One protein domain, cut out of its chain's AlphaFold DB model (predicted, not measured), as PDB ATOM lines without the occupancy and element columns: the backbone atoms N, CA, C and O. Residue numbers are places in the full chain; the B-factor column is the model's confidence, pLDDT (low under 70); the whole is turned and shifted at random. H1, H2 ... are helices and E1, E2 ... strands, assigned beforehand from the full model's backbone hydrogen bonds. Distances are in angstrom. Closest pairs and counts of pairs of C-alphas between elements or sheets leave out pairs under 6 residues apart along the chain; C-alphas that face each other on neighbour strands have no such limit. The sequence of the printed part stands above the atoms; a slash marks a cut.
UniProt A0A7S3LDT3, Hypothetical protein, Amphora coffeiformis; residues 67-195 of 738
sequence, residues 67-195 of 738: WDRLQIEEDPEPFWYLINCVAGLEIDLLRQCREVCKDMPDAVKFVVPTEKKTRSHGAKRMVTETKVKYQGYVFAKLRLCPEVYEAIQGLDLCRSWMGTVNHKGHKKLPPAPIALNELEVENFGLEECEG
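AT A GLANCE: This is residues 67 to 195 of the 738 residues of the protein "Hypothetical protein" of Amphora coffeiformis (UniProt A0A7S3LDT3). A small body is built round a strongly twisted sheet of three strands, E1, E5 and E2, with helix H2 packed over one face, and a long two-stranded hairpin, E3 and E4, reaches away from it as an arm that makes much of the length. At the far end from the arm lie H1, H3 and the loop round residues 165 to 172, while H4 grazes the sheet near E1. The printed part has 129 residues with four named helices and five named strands, in the order H1 E1 H2 E2 E3 E4 E5 H3 H4; both sheets, E1 - E5 - E2 and E3 - E4, are antiparallel. The class is mixed, helices and strands, with 61 residues, under half, in named elements. The whole is only just compact, close to loose, with a radius of gyration of the C-alphas of 16.6 A, and it spans 60 by 30 by 29 A.

HOW THE PARTS SIT: H1, residues 67 to 70, only just touches H3, residues 146 to 153, with 3 pairs of C-alphas within 8 A; the closest are those of Trp 67 and Pro 146, 6.1 A apart. E1, residues 79 to 84, is an edge strand and the antiparallel neighbour of the inner strand E5, residues 137 to 142, with N 81 and O 140 at 2.8 A. H2, residues 90 to 100, is on this sheet at a height of 8.8 A, over E5 and the other edge strand, E2, residues 107 to 111. H2 runs along the strands, at 13 degrees to E5 on the local plane. The two make two layers, a helix on one face of a sheet. E1, H2 and E2 form a split strand-helix-strand unit, two strands that run the same way with E5 between them, and its crossover is right-handed. E5 and E2 are antiparallel, with N 141 and O 109 at 2.8 A. H2 and H3 only just touch, with 3 pairs of C-alphas within 8 A, the closest being Cys 97 and Ile 152 at 6.4 A; they run opposite ways at a steep tilt of 35.3 degrees, only just past shallow. E2 runs on into E3, residues 114 to 120, at 28 degrees across a break of 2 residues. E3 and E4, residues 126 to 132, form an antiparallel hairpin, with N 117 and O 129 at 2.9 A. H3 only grazes the sheet E1 E5 E2 with residues 148 to 153, and so does H4, residues 182 to 188; the closest C-alphas of H4 and E1, Val 185 and Trp 80, are 7.3 A apart. In H2, H3 and H4 every O i to N i+4 pair is within hydrogen-bond range; H1 is too short for such a pair.

IN THESE COORDINATES: H1 begins at C-alpha 67, (-29.962, -54.889, -29.539). E1 is 16.5 A long, H2 15.3 A, E2 11.7 A, E3 19.1 A, E4 19.0 A, E5 15.5 A and H3 10.3 A. H4 ends at C-alpha 188, (-50.514, -37.753, -35.833).

THE WHOLE: The two C-alphas farthest apart, Ala 123 and Gly 169, are 60.5 A from each other. The printed part has no cut. The link from H3 to H4 is long, 28 residues, and holds short antiparallel pairings of residues 160 to 161 with 83 to 84 of E1 and of 163 to 164 with 176 to 177. The mean pLDDT of the printed part is 91.8; residues 166 to 171 and 193 to 195 are under 70.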
ATOM      1  N   TRP A  67     -29.392 -54.475 -28.259       93.31
ATOM      2  CA  TRP A  67     -29.962 -54.889 -29.539       93.31
ATOM      3  C   TRP A  67     -30.123 -56.417 -29.673       93.31
ATOM      4  O   TRP A  67     -31.247 -56.926 -29.721       93.31
ATOM      5  N   ASP A  68     -29.017 -57.171 -29.600       92.38
ATOM      6  CA  ASP A  68     -28.992 -58.642 -29.718       92.38
ATOM      7  C   ASP A  68     -29.918 -59.338 -28.707       92.38
ATOM      8  O   ASP A  68     -30.474 -60.412 -28.955       92.38
ATOM      9  N   ARG A  69     -30.051 -58.740 -27.517       89.38
ATOM     10  CA  ARG A  69     -30.849 -59.276 -26.407       89.38
ATOM     11  C   ARG A  69     -32.339 -59.008 -26.576       89.38
ATOM     12  O   ARG A  69     -33.140 -59.773 -26.035       89.38
ATOM     13  N   LEU A  70     -32.704 -57.950 -27.296       90.38
ATOM     14  CA  LEU A  70     -34.082 -57.662 -27.682       90.38
ATOM     15  C   LEU A  70     -34.517 -58.486 -28.900       90.38
ATOM     16  O   LEU A  70     -35.698 -58.818 -28.980       90.38
ATOM     17  N   GLN A  71     -33.563 -58.913 -29.742       92.25
ATOM     18  CA  GLN A  71     -33.803 -59.629 -31.005       92.25
ATOM     19  C   GLN A  71     -34.590 -58.760 -31.993       92.25
ATOM     20  O   GLN A  71     -35.585 -59.205 -32.561       92.25
ATOM     21  N   ILE A  72     -34.162 -57.504 -32.124       93.06
ATOM     22  CA  ILE A  72     -34.675 -56.571 -33.126       93.06
ATOM     23  C   ILE A  72     -33.947 -56.875 -34.443       93.06
ATOM     24  O   ILE A  72     -32.732 -57.088 -34.445       93.06
ATOM     25  N   GLU A  73     -34.699 -56.951 -35.536       95.44
ATOM     26  CA  GLU A  73     -34.157 -57.043 -36.893       95.44
ATOM     27  C   GLU A  73     -33.989 -55.623 -37.450       95.44
ATOM     28  O   GLU A  73     -34.720 -54.718 -37.058       95.44
ATOM     29  N   GLU A  74     -32.984 -55.404 -38.298       97.25
ATOM     30  CA  GLU A  74     -32.738 -54.084 -38.891       97.25
ATOM     31  C   GLU A  74     -33.791 -53.783 -39.961       97.25
ATOM     32  O   GLU A  74     -34.071 -54.637 -40.808       97.25
ATOM     33  N   ASP A  75     -34.358 -52.576 -39.944       97.44
ATOM     34  CA  ASP A  75     -35.349 -52.200 -40.952       97.44
ATOM     35  C   ASP A  75     -34.704 -52.047 -42.340       97.44
ATOM     36  O   ASP A  75     -33.594 -51.519 -42.453       97.44
ATOM     37  N   PRO A  76     -35.411 -52.402 -43.427       97.31
ATOM     38  CA  PRO A  76     -34.964 -52.083 -44.782       97.31
ATOM     39  C   PRO A  76     -35.106 -50.587 -45.116       97.31
ATOM     40  O   PRO A  76     -34.318 -50.052 -45.896       97.31
ATOM     41  N   GLU A  77     -36.096 -49.912 -44.528       97.25
ATOM     42  CA  GLU A  77     -36.551 -48.560 -44.879       97.25
ATOM     43  C   GLU A  77     -36.782 -47.711 -43.611       97.25
ATOM     44  O   GLU A  77     -36.924 -48.267 -42.521       97.25
ATOM     45  N   PRO A  78     -36.779 -46.366 -43.700       97.69
ATOM     46  CA  PRO A  78     -36.962 -45.510 -42.533       97.69
ATOM     47  C   PRO A  78     -38.434 -45.398 -42.109       97.69
ATOM     48  O   PRO A  78     -39.219 -44.674 -42.729       97.69
ATOM     49  N   PHE A  79     -38.789 -46.048 -41.001       97.81
ATOM     50  CA  PHE A  79     -40.122 -45.989 -40.398       97.81
ATOM     51  C   PHE A  79     -40.230 -44.917 -39.305       97.81
ATOM     52  O   PHE A  79     -39.239 -44.352 -38.838       97.81
ATOM     53  N   TRP A  80     -41.463 -44.619 -38.893       97.81
ATOM     54  CA  TRP A  80     -41.738 -43.729 -37.769       97.81
ATOM     55  C   TRP A  80     -41.771 -44.495 -36.444       97.81
ATOM     56  O   TRP A  80     -42.465 -45.497 -36.312       97.81
ATOM     57  N   TYR A  81     -41.074 -43.973 -35.440       98.00
ATOM     58  CA  TYR A  81     -40.962 -44.530 -34.096       98.00
ATOM     59  C   TYR A  81     -41.334 -43.503 -33.025       98.00
ATOM     60  O   TYR A  81     -41.152 -42.296 -33.197       98.00
ATOM     61  N   LEU A  82     -41.804 -44.009 -31.884       97.56
ATOM     62  CA  LEU A  82     -42.116 -43.233 -30.684       97.56
ATOM     63  C   LEU A  82     -41.056 -43.457 -29.599       97.56
ATOM     64  O   LEU A  82     -40.845 -44.583 -29.138       97.56
ATOM     65  N   ILE A  83     -40.440 -42.367 -29.146       97.94
ATOM     66  CA  ILE A  83     -39.486 -42.338 -28.033       97.94
ATOM     67  C   ILE A  83     -40.191 -41.737 -26.810       97.94
ATOM     68  O   ILE A  83     -40.773 -40.656 -26.885       97.94
ATOM     69  N   ASN A  84     -40.142 -42.442 -25.681       97.19
ATOM     70  CA  ASN A  84     -40.746 -42.050 -24.409       97.19
ATOM     71  C   ASN A  84     -39.725 -41.300 -23.539       97.19
ATOM     72  O   ASN A  84     -38.593 -41.756 -23.347       97.19
ATOM     73  N   CYS A  85     -40.130 -40.167 -22.973       97.12
ATOM     74  CA  CYS A  85     -39.272 -39.249 -22.230       97.12
ATOM     75  C   CYS A  85     -39.983 -38.647 -21.004       97.12
ATOM     76  O   CYS A  85     -41.018 -39.134 -20.545       97.12
ATOM     77  N   VAL A  86     -39.387 -37.627 -20.389       95.69
ATOM     78  CA  VAL A  86     -40.024 -36.888 -19.289       95.69
ATOM     79  C   VAL A  86     -40.910 -35.792 -19.878       95.69
ATOM     80  O   VAL A  86     -40.426 -34.964 -20.643       95.69
ATOM     81  N   ALA A  87     -42.188 -35.767 -19.494       95.56
ATOM     82  CA  ALA A  87     -43.109 -34.713 -19.910       95.56
ATOM     83  C   ALA A  87     -42.575 -33.319 -19.524       95.56
ATOM     84  O   ALA A  87     -42.206 -33.098 -18.368       95.56
ATOM     85  N   GLY A  88     -42.539 -32.397 -20.488       95.75
ATOM     86  CA  GLY A  88     -41.927 -31.071 -20.371       95.75
ATOM     87  C   GLY A  88     -40.462 -30.977 -20.822       95.75
ATOM     88  O   GLY A  88     -39.948 -29.864 -20.887       95.75
ATOM     89  N   LEU A  89     -39.791 -32.095 -21.135       97.69
ATOM     90  CA  LEU A  89     -38.413 -32.140 -21.661       97.69
ATOM     91  C   LEU A  89     -38.342 -32.696 -23.100       97.69
ATOM     92  O   LEU A  89     -37.273 -33.079 -23.573       97.69
ATOM     93  N   GLU A  90     -39.469 -32.737 -23.818       97.69
ATOM     94  CA  GLU A  90     -39.565 -33.290 -25.176       97.69
ATOM     95  C   GLU A  90     -38.687 -32.508 -26.167       97.69
ATOM     96  O   GLU A  90     -38.017 -33.098 -27.012       97.69
ATOM     97  N   ILE A  91     -38.656 -31.176 -26.039       96.75
ATOM     98  CA  ILE A  91     -37.877 -30.276 -26.907       96.75
ATOM     99  C   ILE A  91     -36.367 -30.416 -26.648       96.75
ATOM    100  O   ILE A  91     -35.566 -30.324 -27.580       96.75
ATOM    101  N   ASP A  92     -35.961 -30.689 -25.408       97.75
ATOM    102  CA  ASP A  92     -34.549 -30.899 -25.079       97.75
ATOM    103  C   ASP A  92     -34.072 -32.291 -25.509       97.75
ATOM    104  O   ASP A  92     -32.973 -32.408 -26.055       97.75
ATOM    105  N   LEU A  93     -34.912 -33.330 -25.396       98.06
ATOM    106  CA  LEU A  93     -34.618 -34.628 -26.012       98.06
ATOM    107  C   LEU A  93     -34.554 -34.517 -27.544       98.06
ATOM    108  O   LEU A  93     -33.639 -35.063 -28.148       98.06
ATOM    109  N   LEU A  94     -35.461 -33.766 -28.179       97.56
ATOM    110  CA  LEU A  94     -35.419 -33.496 -29.622       97.56
ATOM    111  C   LEU A  94     -34.071 -32.889 -30.049       97.56
ATOM    112  O   LEU A  94     -33.498 -33.313 -31.053       97.56
ATOM    113  N   ARG A  95     -33.542 -31.931 -29.277       97.75
ATOM    114  CA  ARG A  95     -32.212 -31.341 -29.505       97.75
ATOM    115  C   ARG A  95     -31.088 -32.364 -29.326       97.75
ATOM    116  O   ARG A  95     -30.206 -32.428 -30.177       97.75
ATOM    117  N   GLN A  96     -31.138 -33.186 -28.274       98.06
ATOM    118  CA  GLN A  96     -30.153 -34.251 -28.041       98.06
ATOM    119  C   GLN A  96     -30.144 -35.291 -29.172       98.06
ATOM    120  O   GLN A  96     -29.074 -35.624 -29.674       98.06
ATOM    121  N   CYS A  97     -31.317 -35.750 -29.624       98.12
ATOM    122  CA  CYS A  97     -31.443 -36.665 -30.760       98.12
ATOM    123  C   CYS A  97     -30.871 -36.054 -32.048       98.12
ATOM    124  O   CYS A  97     -30.092 -36.711 -32.734       98.12
ATOM    125  N   ARG A  98     -31.208 -34.791 -32.361       97.50
ATOM    126  CA  ARG A  98     -30.686 -34.094 -33.552       97.50
ATOM    127  C   ARG A  98     -29.158 -33.948 -33.526       97.50
ATOM    128  O   ARG A  98     -28.540 -34.122 -34.567       97.50
ATOM    129  N   GLU A  99     -28.548 -33.655 -32.374       97.94
ATOM    130  CA  GLU A  99     -27.088 -33.497 -32.279       97.94
ATOM    131  C   GLU A  99     -26.350 -34.847 -32.286       97.94
ATOM    132  O   GLU A  99     -25.362 -34.995 -32.999       97.94
ATOM    133  N   VAL A 100     -26.839 -35.859 -31.557       98.06
ATOM    134  CA  VAL A 100     -26.187 -37.183 -31.497       98.06
ATOM    135  C   VAL A 100     -26.333 -37.967 -32.802       98.06
ATOM    136  O   VAL A 100     -25.404 -38.667 -33.195       98.06
ATOM    137  N   CYS A 101     -27.459 -37.833 -33.507       97.69
ATOM    138  CA  CYS A 101     -27.690 -38.519 -34.779       97.69
ATOM    139  C   CYS A 101     -27.292 -37.696 -36.017       97.69
ATOM    140  O   CYS A 101     -27.556 -38.121 -37.137       97.69
ATOM    141  N   LYS A 102     -26.635 -36.544 -35.844       97.12
ATOM    142  CA  LYS A 102     -26.255 -35.616 -36.923       97.12
ATOM    143  C   LYS A 102     -25.402 -36.240 -38.030       97.12
ATOM    144  O   LYS A 102     -25.581 -35.914 -39.198       97.12
ATOM    145  N   ASP A 103     -24.505 -37.149 -37.651       97.62
ATOM    146  CA  ASP A 103     -23.609 -37.867 -38.566       97.62
ATOM    147  C   ASP A 103     -24.171 -39.248 -38.988       97.62
ATOM    148  O   ASP A 103     -23.483 -40.024 -39.653       97.62
ATOM    149  N   MET A 104     -25.412 -39.581 -38.602       97.62
ATOM    150  CA  MET A 104     -26.058 -40.869 -38.882       97.62
ATOM    151  C   MET A 104     -27.085 -40.712 -40.019       97.62
ATOM    152  O   MET A 104     -28.185 -40.222 -39.767       97.62
ATOM    153  N   PRO A 105     -26.798 -41.167 -41.257       97.06
ATOM    154  CA  PRO A 105     -27.712 -40.992 -42.396       97.06
ATOM    155  C   PRO A 105     -29.044 -41.746 -42.231       97.06
ATOM    156  O   PRO A 105     -30.019 -41.446 -42.911       97.06
ATOM    157  N   ASP A 106     -29.083 -42.710 -41.313       97.81
ATOM    158  CA  ASP A 106     -30.254 -43.524 -41.000       97.81
ATOM    159  C   ASP A 106     -31.292 -42.776 -40.144       97.81
ATOM    160  O   ASP A 106     -32.443 -43.205 -40.062       97.81
ATOM    161  N   ALA A 107     -30.921 -41.651 -39.523       97.31
ATOM    162  CA  ALA A 107     -31.810 -40.816 -38.721       97.31
ATOM    163  C   ALA A 107     -32.368 -39.648 -39.555       97.31
ATOM    164  O   ALA A 107     -31.816 -38.551 -39.574       97.31
ATOM    165  N   VAL A 108     -33.480 -39.889 -40.252       96.75
ATOM    166  CA  VAL A 108     -34.023 -38.968 -41.266       96.75
ATOM    167  C   VAL A 108     -34.649 -37.711 -40.654       96.75
ATOM    168  O   VAL A 108     -34.403 -36.605 -41.133       96.75
ATOM    169  N   LYS A 109     -35.493 -37.848 -39.621       96.31
ATOM    170  CA  LYS A 109     -36.255 -36.718 -39.054       96.31
ATOM    171  C   LYS A 109     -36.603 -36.944 -37.585       96.31
ATOM    172  O   LYS A 109     -36.996 -38.039 -37.201       96.31
ATOM    173  N   PHE A 110     -36.577 -35.879 -36.784       97.00
ATOM    174  CA  PHE A 110     -37.141 -35.868 -35.430       97.00
ATOM    175  C   PHE A 110     -38.144 -34.719 -35.274       97.00
ATOM    176  O   PHE A 110     -37.854 -33.580 -35.665       97.00
ATOM    177  N   VAL A 111     -39.308 -35.020 -34.688       96.62
ATOM    178  CA  VAL A 111     -40.455 -34.111 -34.546       96.62
ATOM    179  C   VAL A 111     -41.043 -34.196 -33.136       96.62
ATOM    180  O   VAL A 111     -41.250 -35.278 -32.590       96.62
ATOM    181  N   VAL A 112     -41.378 -33.036 -32.573       96.56
ATOM    182  CA  VAL A 112     -42.245 -32.903 -31.395       96.56
ATOM    183  C   VAL A 112     -43.442 -32.053 -31.818       96.56
ATOM    184  O   VAL A 112     -43.280 -30.843 -31.986       96.56
ATOM    185  N   PRO A 113     -44.630 -32.644 -32.042       94.06
ATOM    186  CA  PRO A 113     -45.802 -31.884 -32.460       94.06
ATOM    187  C   PRO A 113     -46.219 -30.877 -31.380       94.06
ATOM    188  O   PRO A 113     -46.470 -31.250 -30.229       94.06
ATOM    189  N   THR A 114     -46.313 -29.599 -31.746       94.06
ATOM    190  CA  THR A 114     -46.688 -28.500 -30.841       94.06
ATOM    191  C   THR A 114     -47.901 -27.725 -31.361       94.06
ATOM    192  O   THR A 114     -48.225 -27.757 -32.543       94.06
ATOM    193  N   GLU A 115     -48.604 -27.051 -30.455       91.12
ATOM    194  CA  GLU A 115     -49.637 -26.055 -30.734       91.12
ATOM    195  C   GLU A 115     -49.163 -24.709 -30.189       91.12
ATOM    196  O   GLU A 115     -48.984 -24.561 -28.978       91.12
ATOM    197  N   LYS A 116     -48.990 -23.711 -31.060       90.88
ATOM    198  CA  LYS A 116     -48.804 -22.318 -30.642       90.88
ATOM    199  C   LYS A 116     -50.178 -21.761 -30.246       90.88
ATOM    200  O   LYS A 116     -51.065 -21.673 -31.090       90.88
ATOM    201  N   LYS A 117     -50.381 -21.389 -28.979       89.94
ATOM    202  CA  LYS A 117     -51.610 -20.721 -28.514       89.94
ATOM    203  C   LYS A 117     -51.299 -19.297 -28.098       89.94
ATOM    204  O   LYS A 117     -50.566 -19.059 -27.145       89.94
ATOM    205  N   THR A 118     -51.858 -18.334 -28.820       89.62
ATOM    206  CA  THR A 118     -51.781 -16.924 -28.449       89.62
ATOM    207  C   THR A 118     -52.748 -16.643 -27.304       89.62
ATOM    208  O   THR A 118     -53.954 -16.863 -27.403       89.62
ATOM    209  N   ARG A 119     -52.218 -16.128 -26.197       86.31
ATOM    210  CA  ARG A 119     -53.006 -15.629 -25.071       86.31
ATOM    211  C   ARG A 119     -52.760 -14.136 -24.909       86.31
ATOM    212  O   ARG A 119     -51.616 -13.687 -24.848       86.31
ATOM    213  N   SER A 120     -53.828 -13.352 -24.814       87.25
ATOM    214  CA  SER A 120     -53.725 -11.937 -24.467       87.25
ATOM    215  C   SER A 120     -53.342 -11.794 -22.990       87.25
ATOM    216  O   SER A 120     -54.107 -12.127 -22.085       87.25
ATOM    217  N   HIS A 121     -52.138 -11.286 -22.730       80.94
ATOM    218  CA  HIS A 121     -51.664 -10.959 -21.388       80.94
ATOM    219  C   HIS A 121     -51.834  -9.452 -21.132       80.94
ATOM    220  O   HIS A 121     -50.879  -8.704 -20.903       80.94
ATOM    221  N   GLY A 122     -53.093  -9.009 -21.195       87.31
ATOM    222  CA  GLY A 122     -53.491  -7.601 -21.170       87.31
ATOM    223  C   GLY A 122     -53.571  -6.966 -22.564       87.31
ATOM    224  O   GLY A 122     -53.171  -7.554 -23.565       87.31
ATOM    225  N   ALA A 123     -54.086  -5.735 -22.626       78.38
ATOM    226  CA  ALA A 123     -54.525  -5.075 -23.865       78.38
ATOM    227  C   ALA A 123     -53.427  -4.731 -24.899       78.38
ATOM    228  O   ALA A 123     -53.747  -4.211 -25.961       78.38
ATOM    229  N   LYS A 124     -52.140  -4.965 -24.597       84.62
ATOM    230  CA  LYS A 124     -51.003  -4.619 -25.480       84.62
ATOM    231  C   LYS A 124     -49.928  -5.708 -25.609       84.62
ATOM    232  O   LYS A 124     -48.885  -5.447 -26.198       84.62
ATOM    233  N   ARG A 125     -50.119  -6.898 -25.029       86.75
ATOM    234  CA  ARG A 125     -49.131  -7.989 -25.101       86.75
ATOM    235  C   ARG A 125     -49.824  -9.309 -25.394       86.75
ATOM    236  O   ARG A 125     -50.578  -9.813 -24.564       86.75
ATOM    237  N   MET A 126     -49.545  -9.874 -26.562       86.31
ATOM    238  CA  MET A 126     -49.868 -11.262 -26.872       86.31
ATOM    239  C   MET A 126     -48.668 -12.124 -26.486       86.31
ATOM    240  O   MET A 126     -47.538 -11.806 -26.844       86.31
ATOM    241  N   VAL A 127     -48.914 -13.188 -25.727       93.94
ATOM    242  CA  VAL A 127     -47.910 -14.195 -25.378       93.94
ATOM    243  C   VAL A 127     -48.253 -15.461 -26.151       93.94
ATOM    244  O   VAL A 127     -49.376 -15.957 -26.068       93.94
ATOM    245  N   THR A 128     -47.301 -15.968 -26.926       91.44
ATOM    246  CA  THR A 128     -47.389 -17.260 -27.609       91.44
ATOM    247  C   THR A 128     -46.967 -18.371 -26.649       91.44
ATOM    248  O   THR A 128     -45.785 -18.593 -26.402       91.44
ATOM    249  N   GLU A 129     -47.941 -19.080 -26.083       92.25
ATOM    250  CA  GLU A 129     -47.703 -20.294 -25.299       92.25
ATOM    251  C   GLU A 129     -47.593 -21.493 -26.261       92.25
ATOM    252  O   GLU A 129     -48.594 -21.955 -26.812       92.25
ATOM    253  N   THR A 130     -46.381 -22.010 -26.483       92.56
ATOM    254  CA  THR A 130     -46.163 -23.240 -27.266       92.56
ATOM    255  C   THR A 130     -46.404 -24.464 -26.386       92.56
ATOM    256  O   THR A 130     -45.638 -24.735 -25.462       92.56
ATOM    257  N   LYS A 131     -47.460 -25.230 -26.673       93.81
ATOM    258  CA  LYS A 131     -47.829 -26.440 -25.927       93.81
ATOM    259  C   LYS A 131     -47.541 -27.697 -26.748       93.81
ATOM    260  O   LYS A 131     -48.047 -27.837 -27.854       93.81
ATOM    261  N   VAL A 132     -46.788 -28.648 -26.198       94.00
ATOM    262  CA  VAL A 132     -46.596 -29.977 -26.813       94.00
ATOM    263  C   VAL A 132     -47.936 -30.730 -26.869       94.00
ATOM    264  O   VAL A 132     -48.625 -30.826 -25.849       94.00
ATOM    265  N   LYS A 133     -48.307 -31.260 -28.047       90.94
ATOM    266  CA  LYS A 133     -49.548 -32.035 -28.262       90.94
ATOM    267  C   LYS A 133     -49.518 -33.368 -27.509       90.94
ATOM    268  O   LYS A 133     -50.482 -33.716 -26.833       90.94
ATOM    269  N   TYR A 134     -48.395 -34.082 -27.599       93.75
ATOM    270  CA  TYR A 134     -48.198 -35.423 -27.039       93.75
ATOM    271  C   TYR A 134     -47.101 -35.391 -25.970       93.75
ATOM    272  O   TYR A 134     -45.924 -35.603 -26.250       93.75
ATOM    273  N   GLN A 135     -47.486 -35.062 -24.736       94.75
ATOM    274  CA  GLN A 135     -46.539 -34.931 -23.625       94.75
ATOM    275  C   GLN A 135     -45.833 -36.257 -23.317       94.75
ATOM    276  O   GLN A 135     -46.475 -37.303 -23.232       94.75
ATOM    277  N   GLY A 136     -44.520 -36.195 -23.107       96.31
ATOM    278  CA  GLY A 136     -43.658 -37.350 -22.875       96.31
ATOM    279  C   GLY A 136     -43.228 -38.105 -24.136       96.31
ATOM    280  O   GLY A 136     -42.549 -39.122 -23.996       96.31
ATOM    281  N   TYR A 137     -43.553 -37.630 -25.344       97.38
ATOM    282  CA  TYR A 137     -43.242 -38.332 -26.594       97.38
ATOM    283  C   TYR A 137     -42.461 -37.480 -27.603       97.38
ATOM    284  O   TYR A 137     -42.786 -36.321 -27.855       97.38
ATOM    285  N   VAL A 138     -41.457 -38.100 -28.228       97.75
ATOM    286  CA  VAL A 138     -40.735 -37.580 -29.401       97.75
ATOM    287  C   VAL A 138     -40.918 -38.571 -30.549       97.75
ATOM    288  O   VAL A 138     -40.752 -39.776 -30.357       97.75
ATOM    289  N   PHE A 139     -41.262 -38.070 -31.734       97.88
ATOM    290  CA  PHE A 139     -41.442 -38.879 -32.939       97.88
ATOM    291  C   PHE A 139     -40.162 -38.848 -33.776       97.88
ATOM    292  O   PHE A 139     -39.581 -37.782 -33.990       97.88
ATOM    293  N   ALA A 140     -39.730 -40.007 -34.264       97.88
ATOM    294  CA  ALA A 140     -38.497 -40.159 -35.027       97.88
ATOM    295  C   ALA A 140     -38.746 -40.966 -36.307       97.88
ATOM    296  O   ALA A 140     -39.168 -42.114 -36.220       97.88
ATOM    297  N   LYS A 141     -38.474 -40.389 -37.480       97.81
ATOM    298  CA  LYS A 141     -38.420 -41.106 -38.761       97.81
ATOM    299  C   LYS A 141     -36.981 -41.569 -38.959       97.81
ATOM    300  O   LYS A 141     -36.099 -40.732 -39.154       97.81
ATOM    301  N   LEU A 142     -36.727 -42.866 -38.841       97.94
ATOM    302  CA  LEU A 142     -35.383 -43.439 -38.915       97.94
ATOM    303  C   LEU A 142     -35.417 -44.892 -39.389       97.94
ATOM    304  O   LEU A 142     -36.414 -45.583 -39.206       97.94
ATOM    305  N   ARG A 143     -34.318 -45.356 -39.986       98.12
ATOM    306  CA  ARG A 143     -34.073 -46.787 -40.196       98.12
ATOM    307  C   ARG A 143     -33.499 -47.345 -38.898       98.12
ATOM    308  O   ARG A 143     -32.457 -46.873 -38.434       98.12
ATOM    309  N   LEU A 144     -34.182 -48.295 -38.267       97.81
ATOM    310  CA  LEU A 144     -33.777 -48.796 -36.961       97.81
ATOM    311  C   LEU A 144     -32.591 -49.760 -37.109       97.81
ATOM    312  O   LEU A 144     -32.747 -50.949 -37.380       97.81
ATOM    313  N   CYS A 145     -31.388 -49.226 -36.906       97.44
ATOM    314  CA  CYS A 145     -30.130 -49.972 -36.893       97.44
ATOM    315  C   CYS A 145     -29.501 -49.973 -35.480       97.44
ATOM    316  O   CYS A 145     -29.815 -49.093 -34.668       97.44
ATOM    317  N   PRO A 146     -28.574 -50.903 -35.161       97.06
ATOM    318  CA  PRO A 146     -28.023 -51.054 -33.812       97.06
ATOM    319  C   PRO A 146     -27.325 -49.792 -33.301       97.06
ATOM    320  O   PRO A 146     -27.411 -49.478 -32.118       97.06
ATOM    321  N   GLU A 147     -26.643 -49.065 -34.190       97.19
ATOM    322  CA  GLU A 147     -25.898 -47.846 -33.856       97.19
ATOM    323  C   GLU A 147     -26.841 -46.698 -33.474       97.19
ATOM    324  O   GLU A 147     -26.683 -46.107 -32.407       97.19
ATOM    325  N   VAL A 148     -27.879 -46.457 -34.283       97.62
ATOM    326  CA  VAL A 148     -28.924 -45.452 -34.017       97.62
ATOM    327  C   VAL A 148     -29.692 -45.790 -32.737       97.62
ATOM    328  O   VAL A 148     -29.909 -44.923 -31.889       97.62
ATOM    329  N   TYR A 149     -30.066 -47.061 -32.555       97.31
ATOM    330  CA  TYR A 149     -30.783 -47.513 -31.365       97.31
ATOM    331  C   TYR A 149     -29.960 -47.330 -30.087       97.31
ATOM    332  O   TYR A 149     -30.471 -46.775 -29.113       97.31
ATOM    333  N   GLU A 150     -28.699 -47.778 -30.065       96.06
ATOM    334  CA  GLU A 150     -27.839 -47.651 -28.880       96.06
ATOM    335  C   GLU A 150     -27.485 -46.187 -28.578       96.06
ATOM    336  O   GLU A 150     -27.436 -45.817 -27.405       96.06
ATOM    337  N   ALA A 151     -27.320 -45.342 -29.602       97.31
ATOM    338  CA  ALA A 151     -27.080 -43.911 -29.431       97.31
ATOM    339  C   ALA A 151     -28.276 -43.189 -28.788       97.31
ATOM    340  O   ALA A 151     -28.107 -42.500 -27.783       97.31
ATOM    341  N   ILE A 152     -29.493 -43.389 -29.310       97.75
ATOM    342  CA  ILE A 152     -30.713 -42.755 -28.779       97.75
ATOM    343  C   ILE A 152     -31.074 -43.325 -27.399       97.75
ATOM    344  O   ILE A 152     -31.395 -42.574 -26.480       97.75
ATOM    345  N   GLN A 153     -30.982 -44.647 -27.209       96.44
ATOM    346  CA  GLN A 153     -31.276 -45.298 -25.925       96.44
ATOM    347  C   GLN A 153     -30.249 -44.951 -24.829       96.44
ATOM    348  O   GLN A 153     -30.537 -45.159 -23.648       96.44
ATOM    349  N   GLY A 154     -29.075 -44.430 -25.200       96.00
ATOM    350  CA  GLY A 154     -28.056 -43.915 -24.284       96.00
ATOM    351  C   GLY A 154     -28.267 -42.467 -23.820       96.00
ATOM    352  O   GLY A 154     -27.518 -42.017 -22.957       96.00
ATOM    353  N   LEU A 155     -29.251 -41.736 -24.359       97.25
ATOM    354  CA  LEU A 155     -29.547 -40.356 -23.954       97.25
ATOM    355  C   LEU A 155     -30.238 -40.309 -22.584       97.25
ATOM    356  O   LEU A 155     -31.252 -40.975 -22.383       97.25
ATOM    357  N   ASP A 156     -29.774 -39.441 -21.679       96.44
ATOM    358  CA  ASP A 156     -30.324 -39.303 -20.315       96.44
ATOM    359  C   ASP A 156     -31.829 -38.967 -20.281       96.44
ATOM    360  O   ASP A 156     -32.542 -39.339 -19.345       96.44
ATOM    361  N   LEU A 157     -32.329 -38.258 -21.301       97.38
ATOM    362  CA  LEU A 157     -33.744 -37.892 -21.422       97.38
ATOM    363  C   LEU A 157     -34.606 -38.986 -22.087       97.38
ATOM    364  O   LEU A 157     -35.835 -38.951 -21.966       97.38
ATOM    365  N   CYS A 158     -33.991 -39.975 -22.745       97.19
ATOM    366  CA  CYS A 158     -34.677 -41.114 -23.354       97.19
ATOM    367  C   CYS A 158     -34.947 -42.196 -22.297       97.19
ATOM    368  O   CYS A 158     -34.058 -42.938 -21.882       97.19
ATOM    369  N   ARG A 159     -36.206 -42.339 -21.867       95.56
ATOM    370  CA  ARG A 159     -36.586 -43.347 -20.860       95.56
ATOM    371  C   ARG A 159     -36.741 -44.739 -21.449       95.56
ATOM    372  O   ARG A 159     -36.301 -45.719 -20.850       95.56
ATOM    373  N   SER A 160     -37.420 -44.831 -22.582       95.50
ATOM    374  CA  SER A 160     -37.626 -46.076 -23.318       95.50
ATOM    375  C   SER A 160     -38.110 -45.765 -24.724       95.50
ATOM    376  O   SER A 160     -38.554 -44.659 -25.017       95.50
ATOM    377  N   TRP A 161     -38.141 -46.778 -25.570       96.25
ATOM    378  CA  TRP A 161     -38.961 -46.747 -26.776       96.25
ATOM    379  C   TRP A 161     -40.417 -47.070 -26.427       96.25
ATOM    380  O   TRP A 161     -40.700 -47.592 -25.339       96.25
ATOM    381  N   MET A 162     -41.345 -46.759 -27.327       94.38
ATOM    382  CA  MET A 162     -42.689 -47.329 -27.301       94.38
ATOM    383  C   MET A 162     -42.708 -48.623 -28.118       94.38
ATOM    384  O   MET A 162     -42.122 -48.691 -29.195       94.38
ATOM    385  N   GLY A 163     -43.385 -49.651 -27.606       90.94
ATOM    386  CA  GLY A 163     -43.567 -50.909 -28.324       90.94
ATOM    387  C   GLY A 163     -43.824 -52.096 -27.405       90.94
ATOM    388  O   GLY A 163     -44.369 -51.949 -26.308       90.94
ATOM    389  N   THR A 164     -43.489 -53.301 -27.868       81.00
ATOM    390  CA  THR A 164     -43.961 -54.532 -27.221       81.00
ATOM    391  C   THR A 164     -43.228 -54.821 -25.909       81.00
ATOM    392  O   THR A 164     -41.995 -54.841 -25.824       81.00
ATOM    393  N   VAL A 165     -44.002 -55.087 -24.850       74.81
ATOM    394  CA  VAL A 165     -43.457 -55.567 -23.576       74.81
ATOM    395  C   VAL A 165     -42.888 -56.962 -23.805       74.81
ATOM    396  O   VAL A 165     -43.590 -57.868 -24.244       74.81
ATOM    397  N   ASN A 166     -41.605 -57.150 -23.506       69.94
ATOM    398  CA  ASN A 166     -40.888 -58.356 -23.902       69.94
ATOM    399  C   ASN A 166     -41.358 -59.590 -23.089       69.94
ATOM    400  O   ASN A 166     -40.835 -59.900 -22.014       69.94
ATOM    401  N   HIS A 167     -42.370 -60.301 -23.603       58.34
ATOM    402  CA  HIS A 167     -43.071 -61.403 -22.924       58.34
ATOM    403  C   HIS A 167     -42.184 -62.617 -22.585       58.34
ATOM    404  O   HIS A 167     -42.597 -63.481 -21.811       58.34
ATOM    405  N   LYS A 168     -40.935 -62.665 -23.072       68.25
ATOM    406  CA  LYS A 168     -39.937 -63.738 -22.869       68.25
ATOM    407  C   LYS A 168     -39.440 -63.888 -21.409       68.25
ATOM    408  O   LYS A 168     -38.386 -64.463 -21.156       68.25
ATOM    409  N   GLY A 169     -40.172 -63.374 -20.416       66.19
ATOM    410  CA  GLY A 169     -39.909 -63.550 -18.978       66.19
ATOM    411  C   GLY A 169     -38.729 -62.746 -18.415       66.19
ATOM    412  O   GLY A 169     -38.479 -62.776 -17.204       66.19
ATOM    413  N   HIS A 170     -38.020 -61.992 -19.255       68.62
ATOM    414  CA  HIS A 170     -36.906 -61.134 -18.862       68.62
ATOM    415  C   HIS A 170     -37.419 -59.814 -18.267       68.62
ATOM    416  O   HIS A 170     -37.495 -58.798 -18.946       68.62
ATOM    417  N   LYS A 171     -37.728 -59.825 -16.961       67.62
ATOM    418  CA  LYS A 171     -38.330 -58.719 -16.175       67.62
ATOM    419  C   LYS A 171     -37.526 -57.397 -16.081       67.62
ATOM    420  O   LYS A 171     -37.725 -56.650 -15.127       67.62
ATOM    421  N   LYS A 172     -36.555 -57.160 -16.966       83.00
ATOM    422  CA  LYS A 172     -35.614 -56.027 -16.929       83.00
ATOM    423  C   LYS A 172     -35.142 -55.540 -18.310       83.00
ATOM    424  O   LYS A 172     -34.253 -54.700 -18.352       83.00
ATOM    425  N   LEU A 173     -35.652 -56.086 -19.415       87.12
ATOM    426  CA  LEU A 173     -35.358 -55.511 -20.731       87.12
ATOM    427  C   LEU A 173     -36.325 -54.344 -20.996       87.12
ATOM    428  O   LEU A 173     -37.490 -54.458 -20.601       87.12
ATOM    429  N   PRO A 174     -35.873 -53.248 -21.633       89.25
ATOM    430  CA  PRO A 174     -36.782 -52.234 -22.152       89.25
ATOM    431  C   PRO A 174     -37.725 -52.853 -23.205       89.25
ATOM    432  O   PRO A 174     -37.430 -53.931 -23.736       89.25
ATOM    433  N   PRO A 175     -38.874 -52.217 -23.491       91.75
ATOM    434  CA  PRO A 175     -39.717 -52.616 -24.614       91.75
ATOM    435  C   PRO A 175     -38.919 -52.561 -25.924       91.75
ATOM    436  O   PRO A 175     -38.075 -51.680 -26.109       91.75
ATOM    437  N   ALA A 176     -39.185 -53.507 -26.824       93.81
ATOM    438  CA  ALA A 176     -38.663 -53.425 -28.185       93.81
ATOM    439  C   ALA A 176     -39.436 -52.324 -28.938       93.81
ATOM    440  O   ALA A 176     -40.661 -52.276 -28.769       93.81
ATOM    441  N   PRO A 177     -38.775 -51.459 -29.733       96.19
ATOM    442  CA  PRO A 177     -39.457 -50.448 -30.538       96.19
ATOM    443  C   PRO A 177     -40.509 -51.078 -31.450       96.19
ATOM    444  O   PRO A 177     -40.329 -52.199 -31.925       96.19
ATOM    445  N   ILE A 178     -41.594 -50.353 -31.708       95.81
ATOM    446  CA  ILE A 178     -42.566 -50.699 -32.746       95.81
ATOM    447  C   ILE A 178     -42.664 -49.545 -33.745       95.81
ATOM    448  O   ILE A 178     -42.705 -48.382 -33.337       95.81
ATOM    449  N   ALA A 179     -42.664 -49.877 -35.035       97.06
ATOM    450  CA  ALA A 179     -42.934 -48.918 -36.095       97.06
ATOM    451  C   ALA A 179     -44.411 -48.504 -36.050       97.06
ATOM    452  O   ALA A 179     -45.286 -49.345 -35.832       97.06
ATOM    453  N   LEU A 180     -44.673 -47.216 -36.261       95.75
ATOM    454  CA  LEU A 180     -46.010 -46.680 -36.479       95.75
ATOM    455  C   LEU A 180     -46.496 -47.026 -37.888       95.75
ATOM    456  O   LEU A 180     -45.737 -46.969 -38.856       95.75
ATOM    457  N   ASN A 181     -47.780 -47.344 -37.994       94.25
ATOM    458  CA  ASN A 181     -48.459 -47.579 -39.262       94.25
ATOM    459  C   ASN A 181     -48.730 -46.250 -39.995       94.25
ATOM    460  O   ASN A 181     -48.930 -45.220 -39.358       94.25
ATOM    461  N   GLU A 182     -48.822 -46.266 -41.327       92.06
ATOM    462  CA  GLU A 182     -49.033 -45.062 -42.157       92.06
ATOM    463  C   GLU A 182     -50.274 -44.259 -41.727       92.06
ATOM    464  O   GLU A 182     -50.217 -43.040 -41.593       92.06
ATOM    465  N   LEU A 183     -51.371 -44.950 -41.393       87.44
ATOM    466  CA  LEU A 183     -52.598 -44.329 -40.871       87.44
ATOM    467  C   LEU A 183     -52.397 -43.645 -39.508       87.44
ATOM    468  O   LEU A 183     -53.059 -42.659 -39.204       87.44
ATOM    469  N   GLU A 184     -51.496 -44.161 -38.669       89.62
ATOM    470  CA  GLU A 184     -51.151 -43.529 -37.394       89.62
ATOM    471  C   GLU A 184     -50.305 -42.276 -37.657       89.62
ATOM    472  O   GLU A 184     -50.549 -41.234 -37.059       89.62
ATOM    473  N   VAL A 185     -49.360 -42.345 -38.601       93.19
ATOM    474  CA  VAL A 185     -48.515 -41.219 -39.038       93.19
ATOM    475  C   VAL A 185     -49.355 -40.070 -39.621       93.19
ATOM    476  O   VAL A 185     -49.111 -38.911 -39.268       93.19
ATOM    477  N   GLU A 186     -50.369 -40.389 -40.438       88.25
ATOM    478  CA  GLU A 186     -51.379 -39.449 -40.952       88.25
ATOM    479  C   GLU A 186     -52.201 -38.845 -39.797       88.25
ATOM    480  O   GLU A 186     -52.238 -37.625 -39.640       88.25
ATOM    481  N   ASN A 187     -52.766 -39.676 -38.909       84.88
ATOM    482  CA  ASN A 187     -53.537 -39.224 -37.739       84.88
ATOM    483  C   ASN A 187     -52.726 -38.323 -36.783       84.88
ATOM    484  O   ASN A 187     -53.271 -37.393 -36.181       84.88
ATOM    485  N   PHE A 188     -51.423 -38.578 -36.631       90.00
ATOM    486  CA  PHE A 188     -50.514 -37.753 -35.833       90.00
ATOM    487  C   PHE A 188     -50.087 -36.449 -36.543       90.00
ATOM    488  O   PHE A 188     -49.556 -35.559 -35.870       90.00
ATOM    489  N   GLY A 189     -50.330 -36.310 -37.854       89.56
ATOM    490  CA  GLY A 189     -49.969 -35.142 -38.669       89.56
ATOM    491  C   GLY A 189     -48.465 -34.996 -38.929       89.56
ATOM    492  O   GLY A 189     -47.966 -33.883 -39.075       89.56
ATOM    493  N   LEU A 190     -47.705 -36.097 -38.919       89.19
ATOM    494  CA  LEU A 190     -46.232 -36.051 -38.880       89.19
ATOM    495  C   LEU A 190     -45.574 -35.715 -40.226       89.19
ATOM    496  O   LEU A 190     -44.448 -35.198 -40.243       89.19
ATOM    497  N   GLU A 191     -46.260 -36.009 -41.334       85.25
ATOM    498  CA  GLU A 191     -45.804 -35.684 -42.691       85.25
ATOM    499  C   GLU A 191     -45.968 -34.190 -42.992       85.25
ATOM    500  O   GLU A 191     -45.027 -33.551 -43.453       85.25
ATOM    501  N   GLU A 192     -47.107 -33.594 -42.627       79.25
ATOM    502  CA  GLU A 192     -47.378 -32.162 -42.841       79.25
ATOM    503  C   GLU A 192     -46.430 -31.254 -42.034       79.25
ATOM    504  O   GLU A 192     -46.081 -30.156 -42.474       79.25
ATOM    505  N   CYS A 193     -45.898 -31.740 -40.905       69.81
ATOM    506  CA  CYS A 193     -44.840 -31.086 -40.124       69.81
ATOM    507  C   CYS A 193     -43.462 -31.011 -40.840       69.81
ATOM    508  O   CYS A 193     -42.425 -31.074 -40.177       69.81
ATOM    509  N   GLU A 194     -43.395 -30.958 -42.174       61.53
ATOM    510  CA  GLU A 194     -42.180 -30.629 -42.953       61.53
ATOM    511  C   GLU A 194     -42.118 -29.153 -43.385       61.53
ATOM    512  O   GLU A 194     -41.061 -28.700 -43.816       61.53
ATOM    513  N   GLY A 195     -43.208 -28.382 -43.245       51.00
ATOM    514  CA  GLY A 195     -43.299 -27.010 -43.773       51.00
ATOM    515  C   GLY A 195     -43.022 -25.843 -42.806       51.00
ATOM    516  O   GLY A 195     -42.523 -24.809 -43.247       51.00
TER     517      GLY A 195